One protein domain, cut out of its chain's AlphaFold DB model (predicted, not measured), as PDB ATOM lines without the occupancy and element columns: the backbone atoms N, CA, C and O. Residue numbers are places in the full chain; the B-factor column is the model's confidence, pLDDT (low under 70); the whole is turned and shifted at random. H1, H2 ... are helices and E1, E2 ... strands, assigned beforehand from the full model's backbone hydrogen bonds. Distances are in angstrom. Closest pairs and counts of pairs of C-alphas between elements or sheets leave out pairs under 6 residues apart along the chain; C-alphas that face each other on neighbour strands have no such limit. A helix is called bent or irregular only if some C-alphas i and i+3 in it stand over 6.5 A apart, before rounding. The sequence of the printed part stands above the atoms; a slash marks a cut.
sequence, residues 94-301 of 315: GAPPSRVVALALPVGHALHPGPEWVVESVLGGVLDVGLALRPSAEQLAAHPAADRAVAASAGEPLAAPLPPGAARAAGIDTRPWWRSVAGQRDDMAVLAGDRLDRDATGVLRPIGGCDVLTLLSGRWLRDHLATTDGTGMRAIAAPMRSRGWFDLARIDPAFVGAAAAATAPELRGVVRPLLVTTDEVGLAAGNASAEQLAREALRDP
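This is residues 94 to 301 of the 315 residues of an uncharacterized protein of Angustibacter sp. Root456 (UniProt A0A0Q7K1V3). A short helix, H5, sits in the middle, between the two-stranded hairpin E1 and E2 and a small, strongly twisted sheet E4 E3 E5 E6; the long helix H4 packs on both the hairpin and H5. H6 is on the same face of the sheet as H5, H7 and H8 are on the opposite face, H1 and H2 lie off to one side, and residues 166 to 171, partly H3, stick out. The 208 printed residues run E1 E2 H1 H2 H3 H4 H5 H6 E3 E4 H7 E5 E6 H8, eight named helices and six named strands, and the class is mixed, helices and strands. Both sheets are antiparallel. The whole is compact, with a radius of gyration of the C-alphas of 16.9 A, and only just elongated, spanning 55 by 37 by 32 A.

Begin at C-alpha 100, at (-26.064, -40.219, -9.571), where E1 starts; it spans residues 100 to 106, 19.4 A. E2, residues 127 to 133, is 17.8 A long. Then come H1, residues 137 to 141, H2, residues 145 to 153, and H3, residues 164 to 169. Find C-alpha 175 at (-27.117, -28.540, -6.850); from there H4 runs 36.3 A to residue 198. H4 is irregular, but only just: C-alphas 176 and 179 are 6.9 A apart. H5 is residues 212 to 217 and H6 residues 219 to 227. E3, residues 234 to 240, is 17.8 A long, and E4 is residues 243 to 245. H7, residues 253 to 262, is 15.0 A long. E5 is residues 274 to 276, E6 residues 281 to 283. H8, residues 290 to 297, ends at C-alpha 297, (-1.049, -44.031, 19.415).

Look first at the hairpin E1 and E2, where N 103 and O 130 are 2.9 A apart. Residues 120 to 121 pair with 128 to 129 of E2, antiparallel. The closest C-alphas of E1 and H5 are those of Ala 104 and Thr 214, 4.4 A; of E1 and H4, Val 101 and Val 181, 5.4 A. H4 touches H5 with residues 185 to 192 alone, at a steep tilt of 63 degrees, opposite ways, closest at the C-alphas of Ala 189 and Leu 215, 5.2 A. H4 touches H6 with residues 186 to 193 alone, at a shallow tilt of 29 degrees, the same way; the C-alphas of Ala 189 and Leu 221 are closest, 5.2 A. In the larger sheet look for N 245 and O 237 at 2.8 A in the hairpin E3 and E4, N 236 and O 274 at 2.9 A between E3 and E5, and N 275 and O 282 at 2.8 A in the hairpin E5 and E6. H5 is on this sheet at a height of 7.8 A. E4, H7 and E5 make a split strand-helix-strand unit, two strands running the same way with E3 between them, its crossover right-handed. H7 lies only just over E3, with 3 C-alphas on it, and along the strands. Every O i to N i+4 pair is within hydrogen-bond range in H1, H2, H3, H5, H6 and H8; the count is 17 of 20 in H4 and 5 of 6 in H7.

The C-alphas of Gly 171 and Arg 299 are the two farthest apart, 55.5 A. The printed part has no cut. Its long links are E1 to E2, H4 to H5 and H7 to E5. Mean pLDDT of the printed part is 85.1; look for values under 70 at residues 142 to 155, 200, 248 to 251, 253 and 285 to 301.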
ATOM      1  N   GLY A  94     -36.755 -32.614  -8.584       71.38
ATOM      2  CA  GLY A  94     -35.611 -32.200  -7.753       71.38
ATOM      3  C   GLY A  94     -34.809 -33.368  -7.140       71.38
ATOM      4  O   GLY A  94     -33.878 -33.136  -6.371       71.38
ATOM      5  N   ALA A  95     -35.166 -34.615  -7.462       81.31
ATOM      6  CA  ALA A  95     -34.482 -35.828  -7.056       81.31
ATOM      7  C   ALA A  95     -33.366 -36.202  -8.052       81.31
ATOM      8  O   ALA A  95     -33.542 -36.055  -9.263       81.31
ATOM      9  N   PRO A  96     -32.223 -36.722  -7.568       86.69
ATOM     10  CA  PRO A  96     -31.182 -37.232  -8.445       86.69
ATOM     11  C   PRO A  96     -31.682 -38.433  -9.262       86.69
ATOM     12  O   PRO A  96     -32.377 -39.301  -8.726       86.69
ATOM     13  N   PRO A  97     -31.251 -38.567 -10.526       89.94
ATOM     14  CA  PRO A  97     -31.356 -39.825 -11.250       89.94
ATOM     15  C   PRO A  97     -30.675 -40.963 -10.475       89.94
ATOM     16  O   PRO A  97     -29.632 -40.759  -9.857       89.94
ATOM     17  N   SER A  98     -31.191 -42.190 -10.580       88.31
ATOM     18  CA  SER A  98     -30.723 -43.356  -9.798       88.31
ATOM     19  C   SER A  98     -29.247 -43.736  -9.986       88.31
ATOM     20  O   SER A  98     -28.685 -44.496  -9.196       88.31
ATOM     21  N   ARG A  99     -28.606 -43.237 -11.049       91.25
ATOM     22  CA  ARG A  99     -27.180 -43.454 -11.323       91.25
ATOM     23  C   ARG A  99     -26.279 -42.391 -10.702       91.25
ATOM     24  O   ARG A  99     -25.065 -42.588 -10.713       91.25
ATOM     25  N   VAL A 100     -26.833 -41.285 -10.212       95.44
ATOM     26  CA  VAL A 100     -26.064 -40.219  -9.571       95.44
ATOM     27  C   VAL A 100     -25.826 -40.589  -8.111       95.44
ATOM     28  O   VAL A 100     -26.766 -40.861  -7.372       95.44
ATOM     29  N   VAL A 101     -24.557 -40.613  -7.712       96.88
ATOM     30  CA  VAL A 101     -24.102 -40.998  -6.367       96.88
ATOM     31  C   VAL A 101     -23.025 -40.041  -5.867       96.88
ATOM     32  O   VAL A 101     -22.553 -39.182  -6.616       96.88
ATOM     33  N   ALA A 102     -22.641 -40.178  -4.599       98.06
ATOM     34  CA  ALA A 102     -21.491 -39.476  -4.055       98.06
ATOM     35  C   ALA A 102     -20.210 -40.164  -4.531       98.06
ATOM     36  O   ALA A 102     -20.187 -41.371  -4.778       98.06
ATOM     37  N   LEU A 103     -19.132 -39.398  -4.629       98.44
ATOM     38  CA  LEU A 103     -17.797 -39.930  -4.837       98.44
ATOM     39  C   LEU A 103     -16.803 -39.084  -4.061       98.44
ATOM     40  O   LEU A 103     -16.772 -37.869  -4.243       98.44
ATOM     41  N   ALA A 104     -15.975 -39.738  -3.254       98.31
ATOM     42  CA  ALA A 104     -14.800 -39.121  -2.664       98.31
ATOM     43  C   ALA A 104     -13.551 -39.516  -3.453       98.31
ATOM     44  O   ALA A 104     -13.324 -40.694  -3.737       98.31
ATOM     45  N   LEU A 105     -12.722 -38.532  -3.786       97.81
ATOM     46  CA  LEU A 105     -11.429 -38.744  -4.425       97.81
ATOM     47  C   LEU A 105     -10.320 -38.116  -3.578       97.81
ATOM     48  O   LEU A 105     -10.535 -37.063  -2.975       97.81
ATOM     49  N   PRO A 106      -9.115 -38.714  -3.565       96.94
ATOM     50  CA  PRO A 106      -7.957 -38.051  -3.002       96.94
ATOM     51  C   PRO A 106      -7.694 -36.705  -3.686       96.94
ATOM     52  O   PRO A 106      -7.797 -36.596  -4.914       96.94
ATOM     53  N   VAL A 107      -7.276 -35.703  -2.919       93.44
ATOM     54  CA  VAL A 107      -6.765 -34.446  -3.478       93.44
ATOM     55  C   VAL A 107      -5.584 -34.767  -4.406       93.44
ATOM     56  O   VAL A 107      -4.645 -35.470  -4.031       93.44
ATOM     57  N   GLY A 108      -5.649 -34.290  -5.653       91.12
ATOM     58  CA  GLY A 108      -4.646 -34.581  -6.687       91.12
ATOM     59  C   GLY A 108      -4.825 -35.920  -7.418       91.12
ATOM     60  O   GLY A 108      -3.972 -36.293  -8.225       91.12
ATOM     61  N   HIS A 109      -5.920 -36.647  -7.179       94.44
ATOM     62  CA  HIS A 109      -6.239 -37.866  -7.922       94.44
ATOM     63  C   HIS A 109      -6.413 -37.590  -9.428       94.44
ATOM     64  O   HIS A 109      -6.942 -36.554  -9.824       94.44
ATOM     65  N   ALA A 110      -6.031 -38.544 -10.288       92.62
ATOM     66  CA  ALA A 110      -6.067 -38.375 -11.748       92.62
ATOM     67  C   ALA A 110      -7.476 -38.074 -12.295       92.62
ATOM     68  O   ALA A 110      -7.622 -37.330 -13.263       92.62
ATOM     69  N   LEU A 111      -8.506 -38.632 -11.651       93.62
ATOM     70  CA  LEU A 111      -9.912 -38.374 -11.983       93.62
ATOM     71  C   LEU A 111     -10.462 -37.078 -11.374       93.62
ATOM     72  O   LEU A 111     -11.546 -36.665 -11.759       93.62
ATOM     73  N   HIS A 112      -9.766 -36.435 -10.432       94.69
ATOM     74  CA  HIS A 112     -10.293 -35.263  -9.734       94.69
ATOM     75  C   HIS A 112     -10.563 -34.129 -10.743       94.69
ATOM     76  O   HIS A 112      -9.596 -33.632 -11.332       94.69
ATOM     77  N   PRO A 113     -11.823 -33.698 -10.976       92.00
ATOM     78  CA  PRO A 113     -12.136 -32.739 -12.044       92.00
ATOM     79  C   PRO A 113     -11.652 -31.312 -11.766       92.00
ATOM     80  O   PRO A 113     -11.625 -30.482 -12.668       92.00
ATOM     81  N   GLY A 114     -11.278 -31.024 -10.519       92.75
ATOM     82  CA  GLY A 114     -10.843 -29.705 -10.067       92.75
ATOM     83  C   GLY A 114     -11.741 -29.156  -8.956       92.75
ATOM     84  O   GLY A 114     -12.718 -29.804  -8.585       92.75
ATOM     85  N   PRO A 115     -11.420 -27.972  -8.417       94.12
ATOM     86  CA  PRO A 115     -12.086 -27.424  -7.233       94.12
ATOM     87  C   PRO A 115     -13.578 -27.135  -7.440       94.12
ATOM     88  O   PRO A 115     -14.343 -27.222  -6.491       94.12
ATOM     89  N   GLU A 116     -14.029 -26.850  -8.668       94.12
ATOM     90  CA  GLU A 116     -15.458 -26.612  -8.939       94.12
ATOM     91  C   GLU A 116     -16.343 -27.848  -8.725       94.12
ATOM     92  O   GLU A 116     -17.556 -27.712  -8.582       94.12
ATOM     93  N   TRP A 117     -15.766 -29.052  -8.766       96.62
ATOM     94  CA  TRP A 117     -16.497 -30.302  -8.544       96.62
ATOM     95  C   TRP A 117     -16.757 -30.581  -7.061       96.62
ATOM     96  O   TRP A 117     -17.683 -31.323  -6.732       96.62
ATOM     97  N   VAL A 118     -15.951 -29.985  -6.182       97.88
ATOM     98  CA  VAL A 118     -15.978 -30.249  -4.748       97.88
ATOM     99  C   VAL A 118     -17.222 -29.615  -4.135       97.88
ATOM    100  O   VAL A 118     -17.433 -28.406  -4.225       97.88
ATOM    101  N   VAL A 119     -18.047 -30.448  -3.509       97.94
ATOM    102  CA  VAL A 119     -19.234 -30.029  -2.754       97.94
ATOM    103  C   VAL A 119     -18.957 -30.069  -1.251       97.94
ATOM    104  O   VAL A 119     -19.433 -29.212  -0.511       97.94
ATOM    105  N   GLU A 120     -18.166 -31.044  -0.809       97.25
ATOM    106  CA  GLU A 120     -17.748 -31.232   0.581       97.25
ATOM    107  C   GLU A 120     -16.266 -31.628   0.608       97.25
ATOM    108  O   GLU A 120     -15.849 -32.498  -0.154       97.25
ATOM    109  N   SER A 121     -15.479 -31.027   1.501       97.31
ATOM    110  CA  SER A 121     -14.119 -31.484   1.812       97.31
ATOM    111  C   SER A 121     -14.110 -32.110   3.200       97.31
ATOM    112  O   SER A 121     -14.600 -31.511   4.160       97.31
ATOM    113  N   VAL A 122     -13.538 -33.306   3.319       96.31
ATOM    114  CA  VAL A 122     -13.409 -33.994   4.609       96.31
ATOM    115  C   VAL A 122     -12.226 -33.399   5.378       96.31
ATOM    116  O   VAL A 122     -11.160 -33.155   4.802       96.31
ATOM    117  N   LEU A 123     -12.393 -33.171   6.685       94.50
ATOM    118  CA  LEU A 123     -11.298 -32.705   7.541       94.50
ATOM    119  C   LEU A 123     -10.105 -33.673   7.471       94.50
ATOM    120  O   LEU A 123     -10.266 -34.862   7.208       94.50
ATOM    121  N   GLY A 124      -8.891 -33.155   7.656       91.56
ATOM    122  CA  GLY A 124      -7.644 -33.889   7.396       91.56
ATOM    123  C   GLY A 124      -7.084 -33.694   5.978       91.56
ATOM    124  O   GLY A 124      -5.923 -34.020   5.732       91.56
ATOM    125  N   GLY A 125      -7.860 -33.095   5.062       92.25
ATOM    126  CA  GLY A 125      -7.363 -32.549   3.789       92.25
ATOM    127  C   GLY A 125      -7.001 -33.593   2.730       92.25
ATOM    128  O   GLY A 125      -6.276 -33.285   1.786       92.25
ATOM    129  N   VAL A 126      -7.468 -34.833   2.897       95.44
ATOM    130  CA  VAL A 126      -7.158 -35.936   1.978       95.44
ATOM    131  C   VAL A 126      -8.237 -36.135   0.932       95.44
ATOM    132  O   VAL A 126      -7.900 -36.466  -0.200       95.44
ATOM    133  N   LEU A 127      -9.508 -35.971   1.301       97.94
ATOM    134  CA  LEU A 127     -10.647 -36.336   0.464       97.94
ATOM    135  C   LEU A 127     -11.503 -35.120   0.127       97.94
ATOM    136  O   LEU A 127     -12.007 -34.440   1.021       97.94
ATOM    137  N   ASP A 128     -11.731 -34.946  -1.169       98.44
ATOM    138  CA  ASP A 128     -12.760 -34.072  -1.711       98.44
ATOM    139  C   ASP A 128     -13.918 -34.926  -2.231       98.44
ATOM    140  O   ASP A 128     -13.709 -35.976  -2.851       98.44
ATOM    141  N   VAL A 129     -15.143 -34.480  -1.966       98.56
ATOM    142  CA  VAL A 129     -16.376 -35.200  -2.279       98.56
ATOM    143  C   VAL A 129     -17.234 -34.375  -3.224       98.56
ATOM    144  O   VAL A 129     -17.450 -33.177  -3.025       98.56
ATOM    145  N   GLY A 130     -17.775 -35.037  -4.236       98.31
ATOM    146  CA  GLY A 130     -18.708 -34.436  -5.174       98.31
ATOM    147  C   GLY A 130     -19.646 -35.462  -5.791       98.31
ATOM    148  O   GLY A 130     -19.731 -36.615  -5.361       98.31
ATOM    149  N   LEU A 131     -20.375 -35.022  -6.814       98.38
ATOM    150  CA  LEU A 131     -21.301 -35.879  -7.547       98.38
ATOM    151  C   LEU A 131     -20.555 -36.792  -8.517       98.38
ATOM    152  O   LEU A 131     -19.558 -36.409  -9.135       98.38
ATOM    153  N   ALA A 132     -21.085 -37.988  -8.701       97.56
ATOM    154  CA  ALA A 132     -20.565 -38.981  -9.617       97.56
ATOM    155  C   ALA A 132     -21.679 -39.719 -10.339       97.56
ATOM    156  O   ALA A 132     -22.840 -39.698  -9.936       97.56
ATOM    157  N   LEU A 133     -21.299 -40.380 -11.425       95.25
ATOM    158  CA  LEU A 133     -22.167 -41.195 -12.244       95.25
ATOM    159  C   LEU A 133     -21.710 -42.652 -12.189       95.25
ATOM    160  O   LEU A 133     -20.576 -42.990 -12.536       95.25
ATOM    161  N   ARG A 134     -22.627 -43.538 -11.803       92.00
ATOM    162  CA  ARG A 134     -22.433 -44.983 -11.912       92.00
ATOM    163  C   ARG A 134     -22.473 -45.411 -13.380       92.00
ATOM    164  O   ARG A 134     -23.352 -44.944 -14.117       92.00
ATOM    165  N   PRO A 135     -21.592 -46.319 -13.825       85.44
ATOM    166  CA  PRO A 135     -21.665 -46.868 -15.175       85.44
ATOM    167  C   PRO A 135     -22.979 -47.639 -15.384       85.44
ATOM    168  O   PRO A 135     -23.540 -48.212 -14.450       85.44
ATOM    169  N   SER A 136     -23.495 -47.613 -16.611       80.50
ATOM    170  CA  SER A 136     -24.674 -48.393 -17.010       80.50
ATOM    171  C   SER A 136     -24.322 -49.867 -17.206       80.50
ATOM    172  O   SER A 136     -23.157 -50.210 -17.394       80.50
ATOM    173  N   ALA A 137     -25.333 -50.737 -17.229       77.31
ATOM    174  CA  ALA A 137     -25.147 -52.148 -17.561       77.31
ATOM    175  C   ALA A 137     -24.478 -52.345 -18.935       77.31
ATOM    176  O   ALA A 137     -23.599 -53.189 -19.070       77.31
ATOM    177  N   GLU A 138     -24.838 -51.528 -19.925       73.94
ATOM    178  CA  GLU A 138     -24.238 -51.542 -21.262       73.94
ATOM    179  C   GLU A 138     -22.761 -51.132 -21.230       73.94
ATOM    180  O   GLU A 138     -21.905 -51.858 -21.730       73.94
ATOM    181  N   GLN A 139     -22.439 -50.032 -20.541       75.00
ATOM    182  CA  GLN A 139     -21.049 -49.608 -20.352       75.00
ATOM    183  C   GLN A 139     -20.223 -50.702 -19.670       75.00
ATOM    184  O   GLN A 139     -19.073 -50.911 -20.032       75.00
ATOM    185  N   LEU A 140     -20.799 -51.427 -18.712       73.31
ATOM    186  CA  LEU A 140     -20.133 -52.554 -18.058       73.31
ATOM    187  C   LEU A 140     -19.961 -53.754 -18.984       73.31
ATOM    188  O   LEU A 140     -18.921 -54.407 -18.943       73.31
ATOM    189  N   ALA A 141     -20.952 -54.037 -19.826       70.88
ATOM    190  CA  ALA A 141     -20.877 -55.105 -20.811       70.88
ATOM    191  C   ALA A 141     -19.786 -54.837 -21.860       70.88
ATOM    192  O   ALA A 141     -19.120 -55.788 -22.272       70.88
ATOM    193  N   ALA A 142     -19.555 -53.571 -22.219       68.88
ATOM    194  CA  ALA A 142     -18.523 -53.153 -23.166       68.88
ATOM    195  C   ALA A 142     -17.082 -53.268 -22.627       68.88
ATOM    196  O   ALA A 142     -16.138 -53.269 -23.412       68.88
ATOM    197  N   HIS A 143     -16.881 -53.404 -21.306       64.75
ATOM    198  CA  HIS A 143     -15.533 -53.595 -20.764       64.75
ATOM    199  C   HIS A 143     -14.964 -54.969 -21.171       64.75
ATOM    200  O   HIS A 143     -15.694 -55.973 -21.148       64.75
ATOM    201  N   PRO A 144     -13.653 -55.058 -21.475       62.31
ATOM    202  CA  PRO A 144     -12.970 -56.329 -21.685       62.31
ATOM    203  C   PRO A 144     -13.244 -57.317 -20.545       62.31
ATOM    204  O   PRO A 144     -13.375 -56.939 -19.381       62.31
ATOM    205  N   ALA A 145     -13.303 -58.615 -20.854       61.09
ATOM    206  CA  ALA A 145     -13.655 -59.639 -19.866       61.09
ATOM    207  C   ALA A 145     -12.749 -59.636 -18.617       61.09
ATOM    208  O   ALA A 145     -13.235 -59.911 -17.522       61.09
ATOM    209  N   ALA A 146     -11.469 -59.281 -18.771       54.50
ATOM    210  CA  ALA A 146     -10.528 -59.134 -17.662       54.50
ATOM    211  C   ALA A 146     -10.927 -57.994 -16.705       54.50
ATOM    212  O   ALA A 146     -10.957 -58.194 -15.492       54.50
ATOM    213  N   ASP A 147     -11.341 -56.846 -17.238       58.47
ATOM    214  CA  ASP A 147     -11.788 -55.700 -16.439       58.47
ATOM    215  C   ASP A 147     -13.138 -55.979 -15.772       58.47
ATOM    216  O   ASP A 147     -13.361 -55.602 -14.620       58.47
ATOM    217  N   ARG A 148     -14.015 -56.743 -16.439       61.69
ATOM    218  CA  ARG A 148     -15.250 -57.254 -15.825       61.69
ATOM    219  C   ARG A 148     -14.966 -58.213 -14.671       61.69
ATOM    220  O   ARG A 148     -15.675 -58.166 -13.673       61.69
ATOM    221  N   ALA A 149     -13.929 -59.047 -14.763       58.41
ATOM    222  CA  ALA A 149     -13.523 -59.935 -13.671       58.41
ATOM    223  C   ALA A 149     -12.951 -59.155 -12.473       58.41
ATOM    224  O   ALA A 149     -13.226 -59.505 -11.323       58.41
ATOM    225  N   VAL A 150     -12.218 -58.065 -12.723       59.88
ATOM    226  CA  VAL A 150     -11.757 -57.140 -11.674       59.88
ATOM    227  C   VAL A 150     -12.939 -56.412 -11.029       59.88
ATOM    228  O   VAL A 150     -13.025 -56.378  -9.803       59.88
ATOM    229  N   ALA A 151     -13.890 -55.903 -11.819       59.00
ATOM    230  CA  ALA A 151     -15.115 -55.282 -11.312       59.00
ATOM    231  C   ALA A 151     -15.987 -56.273 -10.517       59.00
ATOM    232  O   ALA A 151     -16.501 -55.931  -9.454       59.00
ATOM    233  N   ALA A 152     -16.096 -57.523 -10.974       59.97
ATOM    234  CA  ALA A 152     -16.785 -58.591 -10.251       59.97
ATOM    235  C   ALA A 152     -16.073 -58.939  -8.932       59.97
ATOM    236  O   ALA A 152     -16.722 -59.137  -7.908       59.97
ATOM    237  N   SER A 153     -14.737 -58.942  -8.923       58.34
ATOM    238  CA  SER A 153     -13.933 -59.156  -7.708       58.34
ATOM    239  C   SER A 153     -14.034 -57.983  -6.721       58.34
ATOM    240  O   SER A 153     -13.967 -58.187  -5.506       58.34
ATOM    241  N   ALA A 154     -14.231 -56.767  -7.237       57.72
ATOM    242  CA  ALA A 154     -14.525 -55.553  -6.476       57.72
ATOM    243  C   ALA A 154     -15.964 -55.509  -5.922       57.72
ATOM    244  O   ALA A 154     -16.271 -54.645  -5.105       57.72
ATOM    245  N   GLY A 155     -16.836 -56.437  -6.328       62.53
ATOM    246  CA  GLY A 155     -18.228 -56.550  -5.884       62.53
ATOM    247  C   GLY A 155     -19.196 -55.649  -6.649       62.53
ATOM    248  O   GLY A 155     -20.294 -56.090  -6.975       62.53
ATOM    249  N   GLU A 156     -18.790 -54.424  -6.986       73.44
ATOM    250  CA  GLU A 156     -19.594 -53.471  -7.754       73.44
ATOM    251  C   GLU A 156     -18.713 -52.562  -8.631       73.44
ATOM    252  O   GLU A 156     -17.556 -52.286  -8.296       73.44
ATOM    253  N   PRO A 157     -19.249 -52.059  -9.754       79.94
ATOM    254  CA  PRO A 157     -18.528 -51.130 -10.605       79.94
ATOM    255  C   PRO A 157     -18.405 -49.740  -9.974       79.94
ATOM    256  O   PRO A 157     -19.364 -49.198  -9.421       79.94
ATOM    257  N   LEU A 158     -17.223 -49.144 -10.111       88.62
ATOM    258  CA  LEU A 158     -16.907 -47.858  -9.496       88.62
ATOM    259  C   LEU A 158     -17.525 -46.692 -10.271       88.62
ATOM    260  O   LEU A 158     -17.496 -46.659 -11.502       88.62
ATOM    261  N   ALA A 159     -18.045 -45.709  -9.538       93.81
ATOM    262  CA  ALA A 159     -18.551 -44.478 -10.128       93.81
ATOM    263  C   ALA A 159     -17.407 -43.616 -10.695       93.81
ATOM    264  O   ALA A 159     -16.279 -43.632 -10.191       93.81
ATOM    265  N   ALA A 160     -17.709 -42.849 -11.740       94.12
ATOM    266  CA  ALA A 160     -16.826 -41.826 -12.292       94.12
ATOM    267  C   ALA A 160     -17.327 -40.439 -11.865       94.12
ATOM    268  O   ALA A 160     -18.539 -40.264 -11.733       94.12
ATOM    269  N   PRO A 161     -16.448 -39.451 -11.639       97.00
ATOM    270  CA  PRO A 161     -16.884 -38.111 -11.266       97.00
ATOM    271  C   PRO A 161     -17.822 -37.530 -12.326       97.00
ATOM    272  O   PRO A 161     -17.670 -37.800 -13.515       97.00
ATOM    273  N   LEU A 162     -18.785 -36.719 -11.888       97.44
ATOM    274  CA  LEU A 162     -19.691 -35.957 -12.739       97.44
ATOM    275  C   LEU A 162     -19.172 -34.514 -12.778       97.44
ATOM    276  O   LEU A 162     -19.417 -33.756 -11.837       97.44
ATOM    277  N   PRO A 163     -18.420 -34.104 -13.819       96.31
ATOM    278  CA  PRO A 163     -17.833 -32.773 -13.844       96.31
ATOM    279  C   PRO A 163     -18.933 -31.706 -13.985       96.31
ATOM    280  O   PRO A 163     -19.774 -31.830 -14.880       96.31
ATOM    281  N   PRO A 164     -18.907 -30.610 -13.203       94.81
ATOM    282  CA  PRO A 164     -19.907 -29.542 -13.303       94.81
ATOM    283  C   PRO A 164     -20.029 -28.955 -14.712       94.81
ATOM    284  O   PRO A 164     -21.118 -28.611 -15.159       94.81
ATOM    285  N   GLY A 165     -18.915 -28.886 -15.451       95.69
ATOM    286  CA  GLY A 165     -18.908 -28.433 -16.842       95.69
ATOM    287  C   GLY A 165     -19.768 -29.291 -17.776       95.69
ATOM    288  O   GLY A 165     -20.357 -28.743 -18.703       95.69
ATOM    289  N   ALA A 166     -19.880 -30.600 -17.522       96.62
ATOM    290  CA  ALA A 166     -20.715 -31.500 -18.316       96.62
ATOM    291  C   ALA A 166     -22.204 -31.265 -18.027       96.62
ATOM    292  O   ALA A 166     -23.001 -31.165 -18.956       96.62
ATOM    293  N   ALA A 167     -22.569 -31.082 -16.753       95.00
ATOM    294  CA  ALA A 167     -23.938 -30.745 -16.366       95.00
ATOM    295  C   ALA A 167     -24.387 -29.384 -16.906       95.00
ATOM    296  O   ALA A 167     -25.469 -29.278 -17.478       95.00
ATOM    297  N   ARG A 168     -23.523 -28.364 -16.811       94.81
ATOM    298  CA  ARG A 168     -23.784 -27.039 -17.394       94.81
ATOM    299  C   ARG A 168     -23.964 -27.112 -18.907       94.81
ATOM    300  O   ARG A 168     -24.880 -26.488 -19.430       94.81
ATOM    301  N   ALA A 169     -23.123 -27.880 -19.601       95.00
ATOM    302  CA  ALA A 169     -23.252 -28.090 -21.042       95.00
ATOM    303  C   ALA A 169     -24.565 -28.799 -21.417       95.00
ATOM    304  O   ALA A 169     -25.134 -28.488 -22.458       95.00
ATOM    305  N   ALA A 170     -25.054 -29.699 -20.562       93.19
ATOM    306  CA  ALA A 170     -26.344 -30.374 -20.710       93.19
ATOM    307  C   ALA A 170     -27.550 -29.534 -20.233       93.19
ATOM    308  O   ALA A 170     -28.685 -29.991 -20.329       93.19
ATOM    309  N   GLY A 171     -27.332 -28.330 -19.688       92.12
ATOM    310  CA  GLY A 171     -28.400 -27.473 -19.165       92.12
ATOM    311  C   GLY A 171     -29.039 -27.961 -17.857       92.12
ATOM    312  O   GLY A 171     -30.158 -27.565 -17.548       92.12
ATOM    313  N   ILE A 172     -28.349 -28.809 -17.086       91.56
ATOM    314  CA  ILE A 172     -28.863 -29.399 -15.843       91.56
ATOM    315  C   ILE A 172     -28.258 -28.707 -14.614       91.56
ATOM    316  O   ILE A 172     -27.035 -28.626 -14.474       91.56
ATOM    317  N   ASP A 173     -29.111 -28.266 -13.682       91.19
ATOM    318  CA  ASP A 173     -28.689 -27.839 -12.343       91.19
ATOM    319  C   ASP A 173     -28.662 -29.034 -11.383       91.19
ATOM    320  O   ASP A 173     -29.698 -29.563 -10.986       91.19
ATOM    321  N   THR A 174     -27.460 -29.450 -10.988       92.62
ATOM    322  CA  THR A 174     -27.256 -30.612 -10.113       92.62
ATOM    323  C   THR A 174     -27.208 -30.255  -8.629       92.62
ATOM    324  O   THR A 174     -27.118 -31.152  -7.792       92.62
ATOM    325  N   ARG A 175     -27.237 -28.967  -8.258       92.69
ATOM    326  CA  ARG A 175     -27.117 -28.540  -6.850       92.69
ATOM    327  C   ARG A 175     -28.209 -29.121  -5.941       92.69
ATOM    328  O   ARG A 175     -27.862 -29.559  -4.843       92.69
ATOM    329  N   PRO A 176     -29.491 -29.199  -6.357       93.38
ATOM    330  CA  PRO A 176     -30.545 -29.767  -5.515       93.38
ATOM    331  C   PRO A 176     -30.324 -31.246  -5.160       93.38
ATOM    332  O   PRO A 176     -30.791 -31.708  -4.119       93.38
ATOM    333  N   TRP A 177     -29.579 -31.983  -5.988       95.12
ATOM    334  CA  TRP A 177     -29.373 -33.423  -5.832       95.12
ATOM    335  C   TRP A 177     -28.507 -33.792  -4.630       95.12
ATOM    336  O   TRP A 177     -28.655 -34.888  -4.085       95.12
ATOM    337  N   TRP A 178     -27.620 -32.889  -4.199       96.12
ATOM    338  CA  TRP A 178     -26.587 -33.206  -3.214       96.12
ATOM    339  C   TRP A 178     -27.153 -33.763  -1.910       96.12
ATOM    340  O   TRP A 178     -26.652 -34.762  -1.409       96.12
ATOM    341  N   ARG A 179     -28.237 -33.179  -1.385       95.31
ATOM    342  CA  ARG A 179     -28.819 -33.618  -0.108       95.31
ATOM    343  C   ARG A 179     -29.243 -35.087  -0.139       95.31
ATOM    344  O   ARG A 179     -28.981 -35.818   0.809       95.31
ATOM    345  N   SER A 180     -29.887 -35.510  -1.227       95.38
ATOM    346  CA  SER A 180     -30.329 -36.897  -1.398       95.38
ATOM    347  C   SER A 180     -29.145 -37.834  -1.629       95.38
ATOM    348  O   SER A 180     -29.135 -38.940  -1.098       95.38
ATOM    349  N   VAL A 181     -28.151 -37.387  -2.394       96.69
ATOM    350  CA  VAL A 181     -26.939 -38.158  -2.686       96.69
ATOM    351  C   VAL A 181     -26.081 -38.365  -1.430       96.69
ATOM    352  O   VAL A 181     -25.612 -39.474  -1.189       96.69
ATOM    353  N   ALA A 182     -25.916 -37.334  -0.600       96.81
ATOM    354  CA  ALA A 182     -25.213 -37.425   0.677       96.81
ATOM    355  C   ALA A 182     -25.949 -38.344   1.666       96.81
ATOM    356  O   ALA A 182     -25.311 -39.167   2.313       96.81
ATOM    357  N   GLY A 183     -27.286 -38.273   1.720       96.50
ATOM    358  CA  GLY A 183     -28.092 -39.209   2.511       96.50
ATOM    359  C   GLY A 183     -27.888 -40.665   2.077       96.50
ATOM    360  O   GLY A 183     -27.624 -41.521   2.911       96.50
ATOM    361  N   GLN A 184     -27.892 -40.933   0.766       96.00
ATOM    362  CA  GLN A 184     -27.632 -42.277   0.242       96.00
ATOM    363  C   GLN A 184     -26.222 -42.778   0.581       96.00
ATOM    364  O   GLN A 184     -26.063 -43.951   0.923       96.00
ATOM    365  N   ARG A 185     -25.202 -41.914   0.510       97.19
ATOM    366  CA  ARG A 185     -23.844 -42.250   0.960       97.19
ATOM    367  C   ARG A 185     -23.843 -42.675   2.426       97.19
ATOM    368  O   ARG A 185     -23.206 -43.671   2.762       97.19
ATOM    369  N   ASP A 186     -24.527 -41.925   3.283       96.81
ATOM    370  CA  ASP A 186     -24.561 -42.198   4.717       96.81
ATOM    371  C   ASP A 186     -25.310 -43.514   5.013       96.81
ATOM    372  O   ASP A 186     -24.812 -44.328   5.788       96.81
ATOM    373  N   ASP A 187     -26.404 -43.806   4.301       96.69
ATOM    374  CA  ASP A 187     -27.085 -45.110   4.369       96.69
ATOM    375  C   ASP A 187     -26.146 -46.264   3.963       96.69
ATOM    376  O   ASP A 187     -26.116 -47.324   4.594       96.69
ATOM    377  N   MET A 188     -25.336 -46.067   2.916       96.75
ATOM    378  CA  MET A 188     -24.346 -47.058   2.479       96.75
ATOM    379  C   MET A 188     -23.200 -47.223   3.480       96.75
ATOM    380  O   MET A 188     -22.679 -48.329   3.634       96.75
ATOM    381  N   ALA A 189     -22.825 -46.154   4.184       95.62
ATOM    382  CA  ALA A 189     -21.826 -46.182   5.245       95.62
ATOM    383  C   ALA A 189     -22.303 -47.015   6.451       95.62
ATOM    384  O   ALA A 189     -21.518 -47.802   6.983       95.62
ATOM    385  N   VAL A 190     -23.589 -46.920   6.818       95.81
ATOM    386  CA  VAL A 190     -24.217 -47.778   7.843       95.81
ATOM    387  C   VAL A 190     -24.153 -49.247   7.432       95.81
ATOM    388  O   VAL A 190     -23.603 -50.079   8.152       95.81
ATOM    389  N   LEU A 191     -24.618 -49.565   6.220       95.19
ATOM    390  CA  LEU A 191     -24.587 -50.939   5.708       95.19
ATOM    391  C   LEU A 191     -23.163 -51.502   5.593       95.19
ATOM    392  O   LEU A 191     -22.969 -52.717   5.706       95.19
ATOM    393  N   ALA A 192     -22.169 -50.648   5.332       93.44
ATOM    394  CA  ALA A 192     -20.770 -51.043   5.344       93.44
ATOM    395  C   ALA A 192     -20.326 -51.452   6.756       93.44
ATOM    396  O   ALA A 192     -19.758 -52.533   6.887       93.44
ATOM    397  N   GLY A 193     -20.641 -50.672   7.798       92.06
ATOM    398  CA  GLY A 193     -20.365 -51.047   9.194       92.06
ATOM    399  C   GLY A 193     -21.007 -52.374   9.586       92.06
ATOM    400  O   GLY A 193     -20.304 -53.294   9.996       92.06
ATOM    401  N   ASP A 194     -22.304 -52.538   9.303       92.19
ATOM    402  CA  ASP A 194     -23.039 -53.785   9.566       92.19
ATOM    403  C   ASP A 194     -22.420 -55.006   8.865       92.19
ATOM    404  O   ASP A 194     -22.578 -56.154   9.295       92.19
ATOM    405  N   ARG A 195     -21.782 -54.806   7.705       90.75
ATOM    406  CA  ARG A 195     -21.054 -55.873   7.006       90.75
ATOM    407  C   ARG A 195     -19.722 -56.174   7.679       90.75
ATOM    408  O   ARG A 195     -19.404 -57.351   7.790       90.75
ATOM    409  N   LEU A 196     -18.978 -55.165   8.127       88.38
ATOM    410  CA  LEU A 196     -17.697 -55.358   8.818       88.38
ATOM    411  C   LEU A 196     -17.884 -56.102  10.138       88.38
ATOM    412  O   LEU A 196     -17.113 -57.007  10.433       88.38
ATOM    413  N   ASP A 197     -18.942 -55.790  10.883       88.44
ATOM    414  CA  ASP A 197     -19.227 -56.452  12.160       88.44
ATOM    415  C   ASP A 197     -19.555 -57.942  11.974       88.44
ATOM    416  O   ASP A 197     -19.270 -58.775  12.836       88.44
ATOM    417  N   ARG A 198     -20.131 -58.300  10.820       87.25
ATOM    418  CA  ARG A 198     -20.419 -59.694  10.448       87.25
ATOM    419  C   ARG A 198     -19.231 -60.405   9.803       87.25
ATOM    420  O   ARG A 198     -19.144 -61.630   9.892       87.25
ATOM    421  N   ASP A 199     -18.361 -59.672   9.117       80.19
ATOM    422  CA  ASP A 199     -17.251 -60.202   8.331       80.19
ATOM    423  C   ASP A 199     -15.909 -59.969   9.043       80.19
ATOM    424  O   ASP A 199     -15.293 -58.906   8.962       80.19
ATOM    425  N   ALA A 200     -15.396 -61.020   9.684       67.75
ATOM    426  CA  ALA A 200     -14.126 -60.992  10.411       67.75
ATOM    427  C   ALA A 200     -12.870 -60.837   9.516       67.75
ATOM    428  O   ALA A 200     -11.744 -60.950  10.009       67.75
ATOM    429  N   THR A 201     -13.018 -60.621   8.203       74.94
ATOM    430  CA  THR A 201     -11.876 -60.489   7.282       74.94
ATOM    431  C   THR A 201     -11.141 -59.156   7.386       74.94
ATOM    432  O   THR A 201     -10.005 -59.066   6.914       74.94
ATOM    433  N   GLY A 202     -11.740 -58.125   7.990       82.06
ATOM    434  CA  GLY A 202     -11.085 -56.824   8.148       82.06
ATOM    435  C   GLY A 202     -11.010 -55.996   6.856       82.06
ATOM    436  O   GLY A 202     -10.154 -55.113   6.736       82.06
ATOM    437  N   VAL A 203     -11.858 -56.302   5.864       88.94
ATOM    438  CA  VAL A 203     -11.817 -55.715   4.514       88.94
ATOM    439  C   VAL A 203     -13.039 -54.833   4.249       88.94
ATOM    440  O   VAL A 203     -14.172 -55.301   4.248       88.94
ATOM    441  N   LEU A 204     -12.790 -53.572   3.901       91.31
ATOM    442  CA  LEU A 204     -13.776 -52.647   3.346       91.31
ATOM    443  C   LEU A 204     -13.926 -52.865   1.836       91.31
ATOM    444  O   LEU A 204     -12.930 -52.963   1.110       91.31
ATOM    445  N   ARG A 205     -15.172 -52.901   1.355       92.19
ATOM    446  CA  ARG A 205     -15.520 -53.066  -0.064       92.19
ATOM    447  C   ARG A 205     -16.605 -52.069  -0.483       92.19
ATOM    448  O   ARG A 205     -17.377 -51.648   0.377       92.19
ATOM    449  N   PRO A 206     -16.697 -51.736  -1.783       92.62
ATOM    450  CA  PRO A 206     -17.783 -50.934  -2.319       92.62
ATOM    451  C   PRO A 206     -19.168 -51.498  -1.993       92.62
ATOM    452  O   PRO A 206     -19.361 -52.717  -1.925       92.62
ATOM    453  N   ILE A 207     -20.137 -50.601  -1.830       91.56
ATOM    454  CA  ILE A 207     -21.549 -50.945  -1.651       91.56
ATOM    455  C   ILE A 207     -22.441 -49.833  -2.205       91.56
ATOM    456  O   ILE A 207     -22.209 -48.649  -1.954       91.56
ATOM    457  N   GLY A 208     -23.458 -50.214  -2.980       88.44
ATOM    458  CA  GLY A 208     -24.468 -49.283  -3.487       88.44
ATOM    459  C   GLY A 208     -23.882 -48.136  -4.311       88.44
ATOM    460  O   GLY A 208     -24.358 -47.005  -4.230       88.44
ATOM    461  N   GLY A 209     -22.827 -48.406  -5.083       89.06
ATOM    462  CA  GLY A 209     -22.113 -47.399  -5.872       89.06
ATOM    463  C   GLY A 209     -21.170 -46.471  -5.094       89.06
ATOM    464  O   GLY A 209     -20.514 -45.650  -5.732       89.06
ATOM    465  N   CYS A 210     -21.056 -46.612  -3.770       95.06
ATOM    466  CA  CYS A 210     -20.032 -45.937  -2.974       95.06
ATOM    467  C   CYS A 210     -18.775 -46.805  -2.917       95.06
ATOM    468  O   CYS A 210     -18.821 -47.949  -2.464       95.06
ATOM    469  N   ASP A 211     -17.649 -46.267  -3.381       95.38
ATOM    470  CA  ASP A 211     -16.347 -46.915  -3.234       95.38
ATOM    471  C   ASP A 211     -15.788 -46.746  -1.809       95.38
ATOM    472  O   ASP A 211     -16.372 -46.047  -0.981       95.38
ATOM    473  N   VAL A 212     -14.661 -47.389  -1.495       95.69
ATOM    474  CA  VAL A 212     -14.111 -47.395  -0.128       95.69
ATOM    475  C   VAL A 212     -13.841 -45.986   0.396       95.69
ATOM    476  O   VAL A 212     -14.169 -45.688   1.540       95.69
ATOM    477  N   LEU A 213     -13.273 -45.103  -0.427       97.62
ATOM    478  CA  LEU A 213     -12.982 -43.731  -0.005       97.62
ATOM    479  C   LEU A 213     -14.268 -42.922   0.173       97.62
ATOM    480  O   LEU A 213     -14.376 -42.123   1.100       97.62
ATOM    481  N   THR A 214     -15.265 -43.170  -0.674       98.06
ATOM    482  CA  THR A 214     -16.590 -42.554  -0.573       98.06
ATOM    483  C   THR A 214     -17.290 -42.961   0.717       98.06
ATOM    484  O   THR A 214     -17.824 -42.099   1.411       98.06
ATOM    485  N   LEU A 215     -17.220 -44.237   1.099       97.56
ATOM    486  CA  LEU A 215     -17.744 -44.713   2.381       97.56
ATOM    487  C   LEU A 215     -17.029 -44.044   3.563       97.56
ATOM    488  O   LEU A 215     -17.686 -43.589   4.495       97.56
ATOM    489  N   LEU A 216     -15.699 -43.907   3.497       97.38
ATOM    490  CA  LEU A 216     -14.908 -43.211   4.522       97.38
ATOM    491  C   LEU A 216     -15.188 -41.701   4.587       97.38
ATOM    492  O   LEU A 216     -14.895 -41.069   5.601       97.38
ATOM    493  N   SER A 217     -15.784 -41.107   3.551       97.50
ATOM    494  CA  SER A 217     -16.272 -39.725   3.620       97.50
ATOM    495  C   SER A 217     -17.579 -39.584   4.416       97.50
ATOM    496  O   SER A 217     -17.885 -38.486   4.877       97.50
ATOM    497  N   GLY A 218     -18.298 -40.680   4.683       95.88
ATOM    498  CA  GLY A 218     -19.453 -40.697   5.581       95.88
ATOM    499  C   GLY A 218     -19.035 -40.673   7.054       95.88
ATOM    500  O   GLY A 218     -18.268 -41.523   7.509       95.88
ATOM    501  N   ARG A 219     -19.567 -39.716   7.824       94.81
ATOM    502  CA  ARG A 219     -19.231 -39.540   9.251       94.81
ATOM    503  C   ARG A 219     -19.560 -40.769  10.096       94.81
ATOM    504  O   ARG A 219     -18.784 -41.117  10.976       94.81
ATOM    505  N   TRP A 220     -20.679 -41.434   9.809       95.19
ATOM    506  CA  TRP A 220     -21.126 -42.593  10.583       95.19
ATOM    507  C   TRP A 220     -20.105 -43.739  10.549       95.19
ATOM    508  O   TRP A 220     -19.718 -44.246  11.596       95.19
ATOM    509  N   LEU A 221     -19.601 -44.108   9.363       95.81
ATOM    510  CA  LEU A 221     -18.626 -45.199   9.258       95.81
ATOM    511  C   LEU A 221     -17.303 -44.827   9.927       95.81
ATOM    512  O   LEU A 221     -16.669 -45.677  10.547       95.81
ATOM    513  N   ARG A 222     -16.885 -43.563   9.822       95.38
ATOM    514  CA  ARG A 222     -15.693 -43.094  10.527       95.38
ATOM    515  C   ARG A 222     -15.833 -43.212  12.040       95.38
ATOM    516  O   ARG A 222     -14.919 -43.723  12.677       95.38
ATOM    517  N   ASP A 223     -16.970 -42.785  12.583       95.19
ATOM    518  CA  ASP A 223     -17.284 -42.904  14.007       95.19
ATOM    519  C   ASP A 223     -17.256 -44.366  14.468       95.19
ATOM    520  O   ASP A 223     -16.553 -44.707  15.420       95.19
ATOM    521  N   HIS A 224     -17.926 -45.251  13.720       93.50
ATOM    522  CA  HIS A 224     -17.931 -46.695  13.976       93.50
ATOM    523  C   HIS A 224     -16.514 -47.268  14.044       93.50
ATOM    524  O   HIS A 224     -16.156 -47.952  15.001       93.50
ATOM    525  N   LEU A 225     -15.679 -46.951  13.049       92.25
ATOM    526  CA  LEU A 225     -14.310 -47.458  12.943       92.25
ATOM    527  C   LEU A 225     -13.381 -46.909  14.031       92.25
ATOM    528  O   LEU A 225     -12.523 -47.653  14.518       92.25
ATOM    529  N   ALA A 226     -13.529 -45.628  14.375       91.50
ATOM    530  CA  ALA A 226     -12.696 -44.917  15.341       91.50
ATOM    531  C   ALA A 226     -13.015 -45.290  16.798       91.50
ATOM    532  O   ALA A 226     -12.145 -45.205  17.662       91.50
ATOM    533  N   THR A 227     -14.249 -45.708  17.081       89.00
ATOM    534  CA  THR A 227     -14.698 -46.014  18.448       89.00
ATOM    535  C   THR A 227     -14.628 -47.499  18.804       89.00
ATOM    536  O   THR A 227     -14.625 -47.822  19.990       89.00
ATOM    537  N   THR A 228     -14.500 -48.408  17.826       84.06
ATOM    538  CA  THR A 228     -14.590 -49.865  18.071       84.06
ATOM    539  C   THR A 228     -13.580 -50.389  19.101       84.06
ATOM    540  O   THR A 228     -13.870 -51.353  19.802       84.06
ATOM    541  N   ASP A 229     -12.379 -49.806  19.170       80.56
ATOM    542  CA  ASP A 229     -11.315 -50.214  20.102       80.56
ATOM    543  C   ASP A 229     -11.060 -49.206  21.235       80.56
ATOM    544  O   ASP A 229     -10.117 -49.371  22.007       80.56
ATOM    545  N   GLY A 230     -11.899 -48.170  21.345       80.62
ATOM    546  CA  GLY A 230     -11.800 -47.138  22.378       80.62
ATOM    547  C   GLY A 230     -10.665 -46.124  22.194       80.62
ATOM    548  O   GLY A 230     -10.500 -45.264  23.057       80.62
ATOM    549  N   THR A 231      -9.894 -46.178  21.103       83.94
ATOM    550  CA  THR A 231      -8.773 -45.242  20.876       83.94
ATOM    551  C   THR A 231      -9.205 -43.893  20.297       83.94
ATOM    552  O   THR A 231      -8.451 -42.923  20.366       83.94
ATOM    553  N   GLY A 232     -10.408 -43.810  19.718       88.56
ATOM    554  CA  GLY A 232     -10.905 -42.611  19.037       88.56
ATOM    555  C   GLY A 232     -10.320 -42.410  17.635       88.56
ATOM    556  O   GLY A 232     -10.560 -41.371  17.015       88.56
ATOM    557  N   MET A 233      -9.563 -43.382  17.115       89.69
ATOM    558  CA  MET A 233      -9.000 -43.345  15.768       89.69
ATOM    559  C   MET A 233      -8.756 -44.739  15.188       89.69
ATOM    560  O   MET A 233      -8.605 -45.723  15.897       89.69
ATOM    561  N   ARG A 234      -8.678 -44.837  13.860       89.62
ATOM    562  CA  ARG A 234      -8.403 -46.090  13.154       89.62
ATOM    563  C   ARG A 234      -7.435 -45.872  12.006       89.62
ATOM    564  O   ARG A 234      -7.622 -44.982  11.180       89.62
ATOM    565  N   ALA A 235      -6.428 -46.734  11.913       89.00
ATOM    566  CA  ALA A 235      -5.543 -46.765  10.760       89.00
ATOM    567  C   ALA A 235      -6.148 -47.626   9.636       89.00
ATOM    568  O   ALA A 235      -6.579 -48.751   9.882       89.00
ATOM    569  N   ILE A 236      -6.183 -47.112   8.402       91.06
ATOM    570  CA  ILE A 236      -6.796 -47.796   7.251       91.06
ATOM    571  C   ILE A 236      -5.871 -47.749   6.038       91.06
ATOM    572  O   ILE A 236      -5.391 -46.693   5.641       91.06
ATOM    573  N   ALA A 237      -5.662 -48.885   5.386       92.06
ATOM    574  CA  ALA A 237      -5.000 -48.967   4.092       92.06
ATOM    575  C   ALA A 237      -6.056 -49.011   2.986       92.06
ATOM    576  O   ALA A 237      -6.848 -49.945   2.937       92.06
ATOM    577  N   ALA A 238      -6.050 -48.044   2.069       94.25
ATOM    578  CA  ALA A 238      -6.944 -48.029   0.909       94.25
ATOM    579  C   ALA A 238      -6.160 -47.725  -0.383       94.25
ATOM    580  O   ALA A 238      -6.357 -46.671  -0.982       94.25
ATOM    581  N   PRO A 239      -5.248 -48.617  -0.824       93.25
ATOM    582  CA  PRO A 239      -4.437 -48.416  -2.031       93.25
ATOM    583  C   PRO A 239      -5.257 -48.394  -3.327       93.25
ATOM    584  O   PRO A 239      -4.802 -47.866  -4.344       93.25
ATOM    585  N   MET A 240      -6.472 -48.941  -3.291       93.50
ATOM    586  CA  MET A 240      -7.419 -48.985  -4.398       93.50
ATOM    587  C   MET A 240      -8.811 -48.572  -3.917       93.50
ATOM    588  O   MET A 240      -9.206 -48.850  -2.788       93.50
ATOM    589  N   ARG A 241      -9.585 -47.939  -4.794       94.31
ATOM    590  CA  ARG A 241     -10.959 -47.492  -4.515       94.31
ATOM    591  C   ARG A 241     -11.904 -48.660  -4.230       94.31
ATOM    592  O   ARG A 241     -12.855 -48.528  -3.470       94.31
ATOM    593  N   SER A 242     -11.622 -49.820  -4.811       92.00
ATOM    594  CA  SER A 242     -12.418 -51.039  -4.666       92.00
ATOM    595  C   SER A 242     -12.118 -51.856  -3.408       92.00
ATOM    596  O   SER A 242     -12.793 -52.859  -3.173       92.00
ATOM    597  N   ARG A 243     -11.096 -51.501  -2.617       91.38
ATOM    598  CA  ARG A 243     -10.702 -52.317  -1.464       91.38
ATOM    599  C   ARG A 243      -9.886 -51.540  -0.441       91.38
ATOM    600  O   ARG A 243      -8.854 -50.956  -0.768       91.38
ATOM    601  N   GLY A 244     -10.330 -51.615   0.808       91.75
ATOM    602  CA  GLY A 244      -9.624 -51.089   1.964       91.75
ATOM    603  C   GLY A 244      -9.476 -52.138   3.051       91.75
ATOM    604  O   GLY A 244     -10.173 -53.150   3.055       91.75
ATOM    605  N   TRP A 245      -8.575 -51.886   3.984       90.25
ATOM    606  CA  TRP A 245      -8.318 -52.753   5.122       90.25
ATOM    607  C   TRP A 245      -8.100 -51.915   6.374       90.25
ATOM    608  O   TRP A 245      -7.355 -50.938   6.319       90.25
ATOM    609  N   PHE A 246      -8.717 -52.296   7.488       83.69
ATOM    610  CA  PHE A 246      -8.663 -51.529   8.742       83.69
ATOM    611  C   PHE A 246      -7.941 -52.258   9.893       83.69
ATOM    612  O   PHE A 246      -7.608 -51.626  10.891       83.69
ATOM    613  N   ASP A 247      -7.637 -53.554   9.753       76.31
ATOM    614  CA  ASP A 247      -6.717 -54.274  10.650       76.31
ATOM    615  C   ASP A 247      -5.299 -54.278  10.052       76.31
ATOM    616  O   ASP A 247      -4.890 -55.202   9.342       76.31
ATOM    617  N   LEU A 248      -4.545 -53.205  10.310       68.88
ATOM    618  CA  LEU A 248      -3.181 -53.068   9.791       68.88
ATOM    619  C   LEU A 248      -2.158 -53.960  10.500       68.88
ATOM    620  O   LEU A 248      -1.071 -54.142   9.959       68.88
ATOM    621  N   ALA A 249      -2.478 -54.568  11.650       69.50
ATOM    622  CA  ALA A 249      -1.565 -55.518  12.293       69.50
ATOM    623  C   ALA A 249      -1.294 -56.743  11.400       69.50
ATOM    624  O   ALA A 249      -0.293 -57.438  11.564       69.50
ATOM    625  N   ARG A 250      -2.178 -56.988  10.427       67.69
ATOM    626  CA  ARG A 250      -2.092 -58.086   9.461       67.69
ATOM    627  C   ARG A 250      -1.565 -57.654   8.093       67.69
ATOM    628  O   ARG A 250      -1.571 -58.463   7.166       67.69
ATOM    629  N   ILE A 251      -1.150 -56.395   7.940       69.56
ATOM    630  CA  ILE A 251      -0.770 -55.820   6.648       69.56
ATOM    631  C   ILE A 251       0.602 -55.182   6.756       69.56
ATOM    632  O   ILE A 251       0.812 -54.245   7.519       69.56
ATOM    633  N   ASP A 252       1.523 -55.670   5.928       72.75
ATOM    634  CA  ASP A 252       2.831 -55.048   5.760       72.75
ATOM    635  C   ASP A 252       2.652 -53.577   5.323       72.75
ATOM    636  O   ASP A 252       2.039 -53.316   4.290       72.75
ATOM    637  N   PRO A 253       3.182 -52.584   6.050       68.19
ATOM    638  CA  PRO A 253       3.114 -51.180   5.645       68.19
ATOM    639  C   PRO A 253       3.643 -50.914   4.224       68.19
ATOM    640  O   PRO A 253       3.104 -50.054   3.521       68.19
ATOM    641  N   ALA A 254       4.650 -51.668   3.765       76.19
ATOM    642  CA  ALA A 254       5.187 -51.561   2.408       76.19
ATOM    643  C   ALA A 254       4.182 -52.023   1.337       76.19
ATOM    644  O   ALA A 254       4.222 -51.541   0.199       76.19
ATOM    645  N   PHE A 255       3.234 -52.896   1.703       81.44
ATOM    646  CA  PHE A 255       2.177 -53.362   0.809       81.44
ATOM    647  C   PHE A 255       1.316 -52.208   0.298       81.44
ATOM    648  O   PHE A 255       0.958 -52.210  -0.874       81.44
ATOM    649  N   VAL A 256       1.002 -51.204   1.125       82.19
ATOM    650  CA  VAL A 256       0.094 -50.113   0.725       82.19
ATOM    651  C   VAL A 256       0.676 -49.314  -0.438       82.19
ATOM    652  O   VAL A 256       0.009 -49.122  -1.456       82.19
ATOM    653  N   GLY A 257       1.943 -48.908  -0.325       84.31
ATOM    654  CA  GLY A 257       2.636 -48.176  -1.384       84.31
ATOM    655  C   GLY A 257       2.801 -49.016  -2.653       84.31
ATOM    656  O   GLY A 257       2.506 -48.538  -3.750       84.31
ATOM    657  N   ALA A 258       3.205 -50.283  -2.508       86.94
ATOM    658  CA  ALA A 258       3.374 -51.199  -3.636       86.94
ATOM    659  C   ALA A 258       2.045 -51.487  -4.358       86.94
ATOM    660  O   ALA A 258       1.974 -51.412  -5.584       86.94
ATOM    661  N   ALA A 259       0.974 -51.749  -3.605       89.06
ATOM    662  CA  ALA A 259      -0.360 -51.983  -4.144       89.06
ATOM    663  C   ALA A 259      -0.899 -50.733  -4.848       89.06
ATOM    664  O   ALA A 259      -1.434 -50.842  -5.951       89.06
ATOM    665  N   ALA A 260      -0.717 -49.541  -4.270       89.44
ATOM    666  CA  ALA A 260      -1.136 -48.297  -4.909       89.44
ATOM    667  C   ALA A 260      -0.362 -48.042  -6.215       89.44
ATOM    668  O   ALA A 260      -0.964 -47.645  -7.215       89.44
ATOM    669  N   ALA A 261       0.948 -48.319  -6.242       89.94
ATOM    670  CA  ALA A 261       1.781 -48.191  -7.439       89.94
ATOM    671  C   ALA A 261       1.381 -49.180  -8.548       89.94
ATOM    672  O   ALA A 261       1.350 -48.800  -9.718       89.94
ATOM    673  N   ALA A 262       1.023 -50.413  -8.180       90.06
ATOM    674  CA  ALA A 262       0.531 -51.433  -9.109       90.06
ATOM    675  C   ALA A 262      -0.923 -51.201  -9.565       90.06
ATOM    676  O   ALA A 262      -1.359 -51.783 -10.556       90.06
ATOM    677  N   THR A 263      -1.683 -50.358  -8.858       90.19
ATOM    678  CA  THR A 263      -3.077 -50.047  -9.199       90.19
ATOM    679  C   THR A 263      -3.138 -48.992 -10.302       90.19
ATOM    680  O   THR A 263      -2.454 -47.964 -10.232       90.19
ATOM    681  N   ALA A 264      -3.988 -49.231 -11.306       90.25
ATOM    682  CA  ALA A 264      -4.242 -48.285 -12.388       90.25
ATOM    683  C   ALA A 264      -4.704 -46.918 -11.836       90.25
ATOM    684  O   ALA A 264      -5.473 -46.888 -10.871       90.25
ATOM    685  N   PRO A 265      -4.257 -45.780 -12.401       90.75
ATOM    686  CA  PRO A 265      -4.533 -44.451 -11.844       90.75
ATOM    687  C   PRO A 265      -6.010 -44.113 -11.608       90.75
ATOM    688  O   PRO A 265      -6.309 -43.362 -10.691       90.75
ATOM    689  N   GLU A 266      -6.931 -44.666 -12.389       89.62
ATOM    690  CA  GLU A 266      -8.379 -44.481 -12.264       89.62
ATOM    691  C   GLU A 266      -9.026 -45.325 -11.147       89.62
ATOM    692  O   GLU A 266     -10.110 -44.991 -10.656       89.62
ATOM    693  N   LEU A 267      -8.355 -46.401 -10.729       91.81
ATOM    694  CA  LEU A 267      -8.775 -47.294  -9.644       91.81
ATOM    695  C   LEU A 267      -8.031 -47.012  -8.335       91.81
ATOM    696  O   LEU A 267      -8.362 -47.595  -7.301       91.81
ATOM    697  N   ARG A 268      -7.003 -46.163  -8.373       93.19
ATOM    698  CA  ARG A 268      -6.090 -45.927  -7.258       93.19
ATOM    699  C   ARG A 268      -6.793 -45.201  -6.117       93.19
ATOM    700  O   ARG A 268      -7.554 -44.268  -6.329       93.19
ATOM    701  N   GLY A 269      -6.536 -45.644  -4.894       94.75
ATOM    702  CA  GLY A 269      -6.937 -44.926  -3.693       94.75
ATOM    703  C   GLY A 269      -5.800 -44.028  -3.211       94.75
ATOM    704  O   GLY A 269      -5.297 -43.186  -3.953       94.75
ATOM    705  N   VAL A 270      -5.361 -44.230  -1.972       92.81
ATOM    706  CA  VAL A 270      -4.262 -43.484  -1.351       92.81
ATOM    707  C   VAL A 270      -2.969 -44.290  -1.298       92.81
ATOM    708  O   VAL A 270      -2.964 -45.504  -1.130       92.81
ATOM    709  N   VAL A 271      -1.840 -43.595  -1.415       90.06
ATOM    710  CA  VAL A 271      -0.501 -44.212  -1.455       90.06
ATOM    711  C   VAL A 271       0.090 -44.501  -0.072       90.06
ATOM    712  O   VAL A 271       1.151 -45.111   0.029       90.06
ATOM    713  N   ARG A 272      -0.578 -44.055   0.998       87.81
ATOM    714  CA  ARG A 272      -0.175 -44.244   2.397       87.81
ATOM    715  C   ARG A 272      -1.383 -44.624   3.251       87.81
ATOM    716  O   ARG A 272      -2.504 -44.299   2.855       87.81
ATOM    717  N   PRO A 273      -1.171 -45.255   4.418       89.50
ATOM    718  CA  PRO A 273      -2.231 -45.442   5.396       89.50
ATOM    719  C   PRO A 273      -2.918 -44.121   5.768       89.50
ATOM    720  O   PRO A 273      -2.277 -43.075   5.910       89.50
ATOM    721  N   LEU A 274      -4.232 -44.204   5.926       91.62
ATOM    722  CA  LEU A 274      -5.091 -43.170   6.477       91.62
ATOM    723  C   LEU A 274      -5.121 -43.297   7.994       91.62
ATOM    724  O   LEU A 274      -5.139 -44.412   8.514       91.62
ATOM    725  N   LEU A 275      -5.197 -42.160   8.673       92.06
ATOM    726  CA  LEU A 275      -5.653 -42.069  10.048       92.06
ATOM    727  C   LEU A 275      -7.068 -41.491  10.028       92.06
ATOM    728  O   LEU A 275      -7.279 -40.379   9.543       92.06
ATOM    729  N   VAL A 276      -8.031 -42.273  10.499       93.44
ATOM    730  CA  VAL A 276      -9.453 -41.935  10.484       93.44
ATOM    731  C   VAL A 276      -9.922 -41.682  11.906       93.44
ATOM    732  O   VAL A 276      -9.770 -42.548  12.761       93.44
ATOM    733  N   THR A 277     -10.502 -40.516  12.152       94.25
ATOM    734  CA  THR A 277     -11.253 -40.191  13.373       94.25
ATOM    735  C   THR A 277     -12.717 -39.991  13.000       94.25
ATOM    736  O   THR A 277     -13.040 -39.959  11.813       94.25
ATOM    737  N   THR A 278     -13.610 -39.800  13.974       94.38
ATOM    738  CA  THR A 278     -15.022 -39.471  13.707       94.38
ATOM    739  C   THR A 278     -15.173 -38.336  12.684       94.38
ATOM    740  O   THR A 278     -15.974 -38.428  11.748       94.38
ATOM    741  N   ASP A 279     -14.354 -37.288  12.792       93.00
ATOM    742  CA  ASP A 279     -14.503 -36.086  11.973       93.00
ATOM    743  C   ASP A 279     -13.475 -35.982  10.831       93.00
ATOM    744  O   ASP A 279     -13.765 -35.329   9.826       93.00
ATOM    745  N   GLU A 280     -12.330 -36.666  10.918       93.69
ATOM    746  CA  GLU A 280     -11.197 -36.474  10.006       93.69
ATOM    747  C   GLU A 280     -10.779 -37.746   9.253       93.69
ATOM    748  O   GLU A 280     -10.834 -38.866   9.759       93.69
ATOM    749  N   VAL A 281     -10.272 -37.547   8.035       95.12
ATOM    750  CA  VAL A 281      -9.491 -38.522   7.274       95.12
ATOM    751  C   VAL A 281      -8.172 -37.859   6.905       95.12
ATOM    752  O   VAL A 281      -8.091 -37.084   5.950       95.12
ATOM    753  N   GLY A 282      -7.134 -38.157   7.681       91.44
ATOM    754  CA  GLY A 282      -5.775 -37.669   7.466       91.44
ATOM    755  C   GLY A 282      -4.882 -38.728   6.828       91.44
ATOM    756  O   GLY A 282      -5.124 -39.929   6.946       91.44
ATOM    757  N   LEU A 283      -3.802 -38.304   6.167       86.56
ATOM    758  CA  LEU A 283      -2.699 -39.219   5.878       86.56
ATOM    759  C   LEU A 283      -1.882 -39.386   7.153       86.56
ATOM    760  O   LEU A 283      -1.555 -38.393   7.805       86.56
ATOM    761  N   ALA A 284      -1.489 -40.613   7.468       75.00
ATOM    762  CA  ALA A 284      -0.581 -40.830   8.577       75.00
ATOM    763  C   ALA A 284       0.752 -40.076   8.364       75.00
ATOM    764  O   ALA A 284       1.267 -39.983   7.239       75.00
ATOM    765  N   ALA A 285       1.286 -39.486   9.435       62.97
ATOM    766  CA  ALA A 285       2.484 -38.657   9.373       62.97
ATOM    767  C   ALA A 285       3.752 -39.496   9.104       62.97
ATOM    768  O   ALA A 285       3.961 -40.552   9.694       62.97
ATOM    769  N   GLY A 286       4.632 -38.984   8.234       55.03
ATOM    770  CA  GLY A 286       5.976 -39.532   7.998       55.03
ATOM    771  C   GLY A 286       6.051 -40.855   7.220       55.03
ATOM    772  O   GLY A 286       5.068 -41.350   6.675       55.03
ATOM    773  N   ASN A 287       7.265 -41.416   7.161       47.69
ATOM    774  CA  ASN A 287       7.558 -42.776   6.680       47.69
ATOM    775  C   ASN A 287       7.300 -43.825   7.778       47.69
ATOM    776  O   ASN A 287       7.881 -44.910   7.746       47.69
ATOM    777  N   ALA A 288       6.521 -43.463   8.800       48.97
ATOM    778  CA  ALA A 288       6.288 -44.310   9.949       48.97
ATOM    779  C   ALA A 288       5.535 -45.564   9.497       48.97
ATOM    780  O   ALA A 288       4.532 -45.490   8.781       48.97
ATOM    781  N   SER A 289       6.043 -46.731   9.885       49.41
ATOM    782  CA  SER A 289       5.341 -47.989   9.661       49.41
ATOM    783  C   SER A 289       3.977 -47.950  10.367       49.41
ATOM    784  O   SER A 289       3.821 -47.269  11.381       49.41
ATOM    785  N   ALA A 290       2.979 -48.695   9.878       46.72
ATOM    786  CA  ALA A 290       1.694 -48.833  10.581       46.72
ATOM    787  C   ALA A 290       1.892 -49.269  12.045       46.72
ATOM    788  O   ALA A 290       1.156 -48.852  12.932       46.72
ATOM    789  N   GLU A 291       2.949 -50.040  12.301       43.81
ATOM    790  CA  GLU A 291       3.384 -50.442  13.632       43.81
ATOM    791  C   GLU A 291       3.941 -49.274  14.465       43.81
ATOM    792  O   GLU A 291       3.659 -49.202  15.652       43.81
ATOM    793  N   GLN A 292       4.697 -48.339  13.879       52.97
ATOM    794  CA  GLN A 292       5.137 -47.118  14.563       52.97
ATOM    795  C   GLN A 292       3.963 -46.190  14.872       52.97
ATOM    796  O   GLN A 292       3.898 -45.689  15.986       52.97
ATOM    797  N   LEU A 293       3.013 -46.039  13.949       54.78
ATOM    798  CA  LEU A 293       1.807 -45.229  14.150       54.78
ATOM    799  C   LEU A 293       0.900 -45.818  15.236       54.78
ATOM    800  O   LEU A 293       0.462 -45.101  16.128       54.78
ATOM    801  N   ALA A 294       0.680 -47.137  15.219       50.84
ATOM    802  CA  ALA A 294      -0.053 -47.833  16.273       50.84
ATOM    803  C   ALA A 294       0.690 -47.759  17.618       50.84
ATOM    804  O   ALA A 294       0.078 -47.542  18.656       50.84
ATOM    805  N   ARG A 295       2.021 -47.890  17.617       51.41
ATOM    806  CA  ARG A 295       2.846 -47.820  18.832       51.41
ATOM    807  C   ARG A 295       2.969 -46.395  19.380       51.41
ATOM    808  O   ARG A 295       3.138 -46.246  20.583       51.41
ATOM    809  N   GLU A 296       2.885 -45.367  18.540       52.66
ATOM    810  CA  GLU A 296       2.778 -43.959  18.948       52.66
ATOM    811  C   GLU A 296       1.391 -43.655  19.521       52.66
ATOM    812  O   GLU A 296       1.315 -43.091  20.608       52.66
ATOM    813  N   ALA A 297       0.316 -44.134  18.886       47.72
ATOM    814  CA  ALA A 297      -1.049 -44.031  19.415       47.72
ATOM    815  C   ALA A 297      -1.227 -44.771  20.757       47.72
ATOM    816  O   ALA A 297      -1.955 -44.316  21.630       47.72
ATOM    817  N   LEU A 298      -0.514 -45.885  20.961       49.09
ATOM    818  CA  LEU A 298      -0.494 -46.639  22.223       49.09
ATOM    819  C   LEU A 298       0.463 -46.055  23.283       49.09
ATOM    820  O   LEU A 298       0.433 -46.495  24.433       49.09
ATOM    821  N   ARG A 299       1.347 -45.114  22.919       44.97
ATOM    822  CA  ARG A 299       2.310 -44.483  23.844       44.97
ATOM    823  C   ARG A 299       1.740 -43.279  24.582       44.97
ATOM    824  O   ARG A 299       2.298 -42.930  25.620       44.97
ATOM    825  N   ASP A 300       0.664 -42.685  24.080       41.28
ATOM    826  CA  ASP A 300      -0.054 -41.610  24.760       41.28
ATOM    827  C   ASP A 300      -1.469 -42.095  25.103       41.28
ATOM    828  O   ASP A 300      -2.401 -41.907  24.320       41.28
ATOM    829  N   PRO A 301      -1.657 -42.808  26.232       37.00
ATOM    830  CA  PRO A 301      -3.000 -43.122  26.681       37.00
ATOM    831  C   PRO A 301      -3.715 -41.798  26.935       37.00
ATOM    832  O   PRO A 301      -3.250 -40.988  27.742       37.00
TER     833      PRO A 301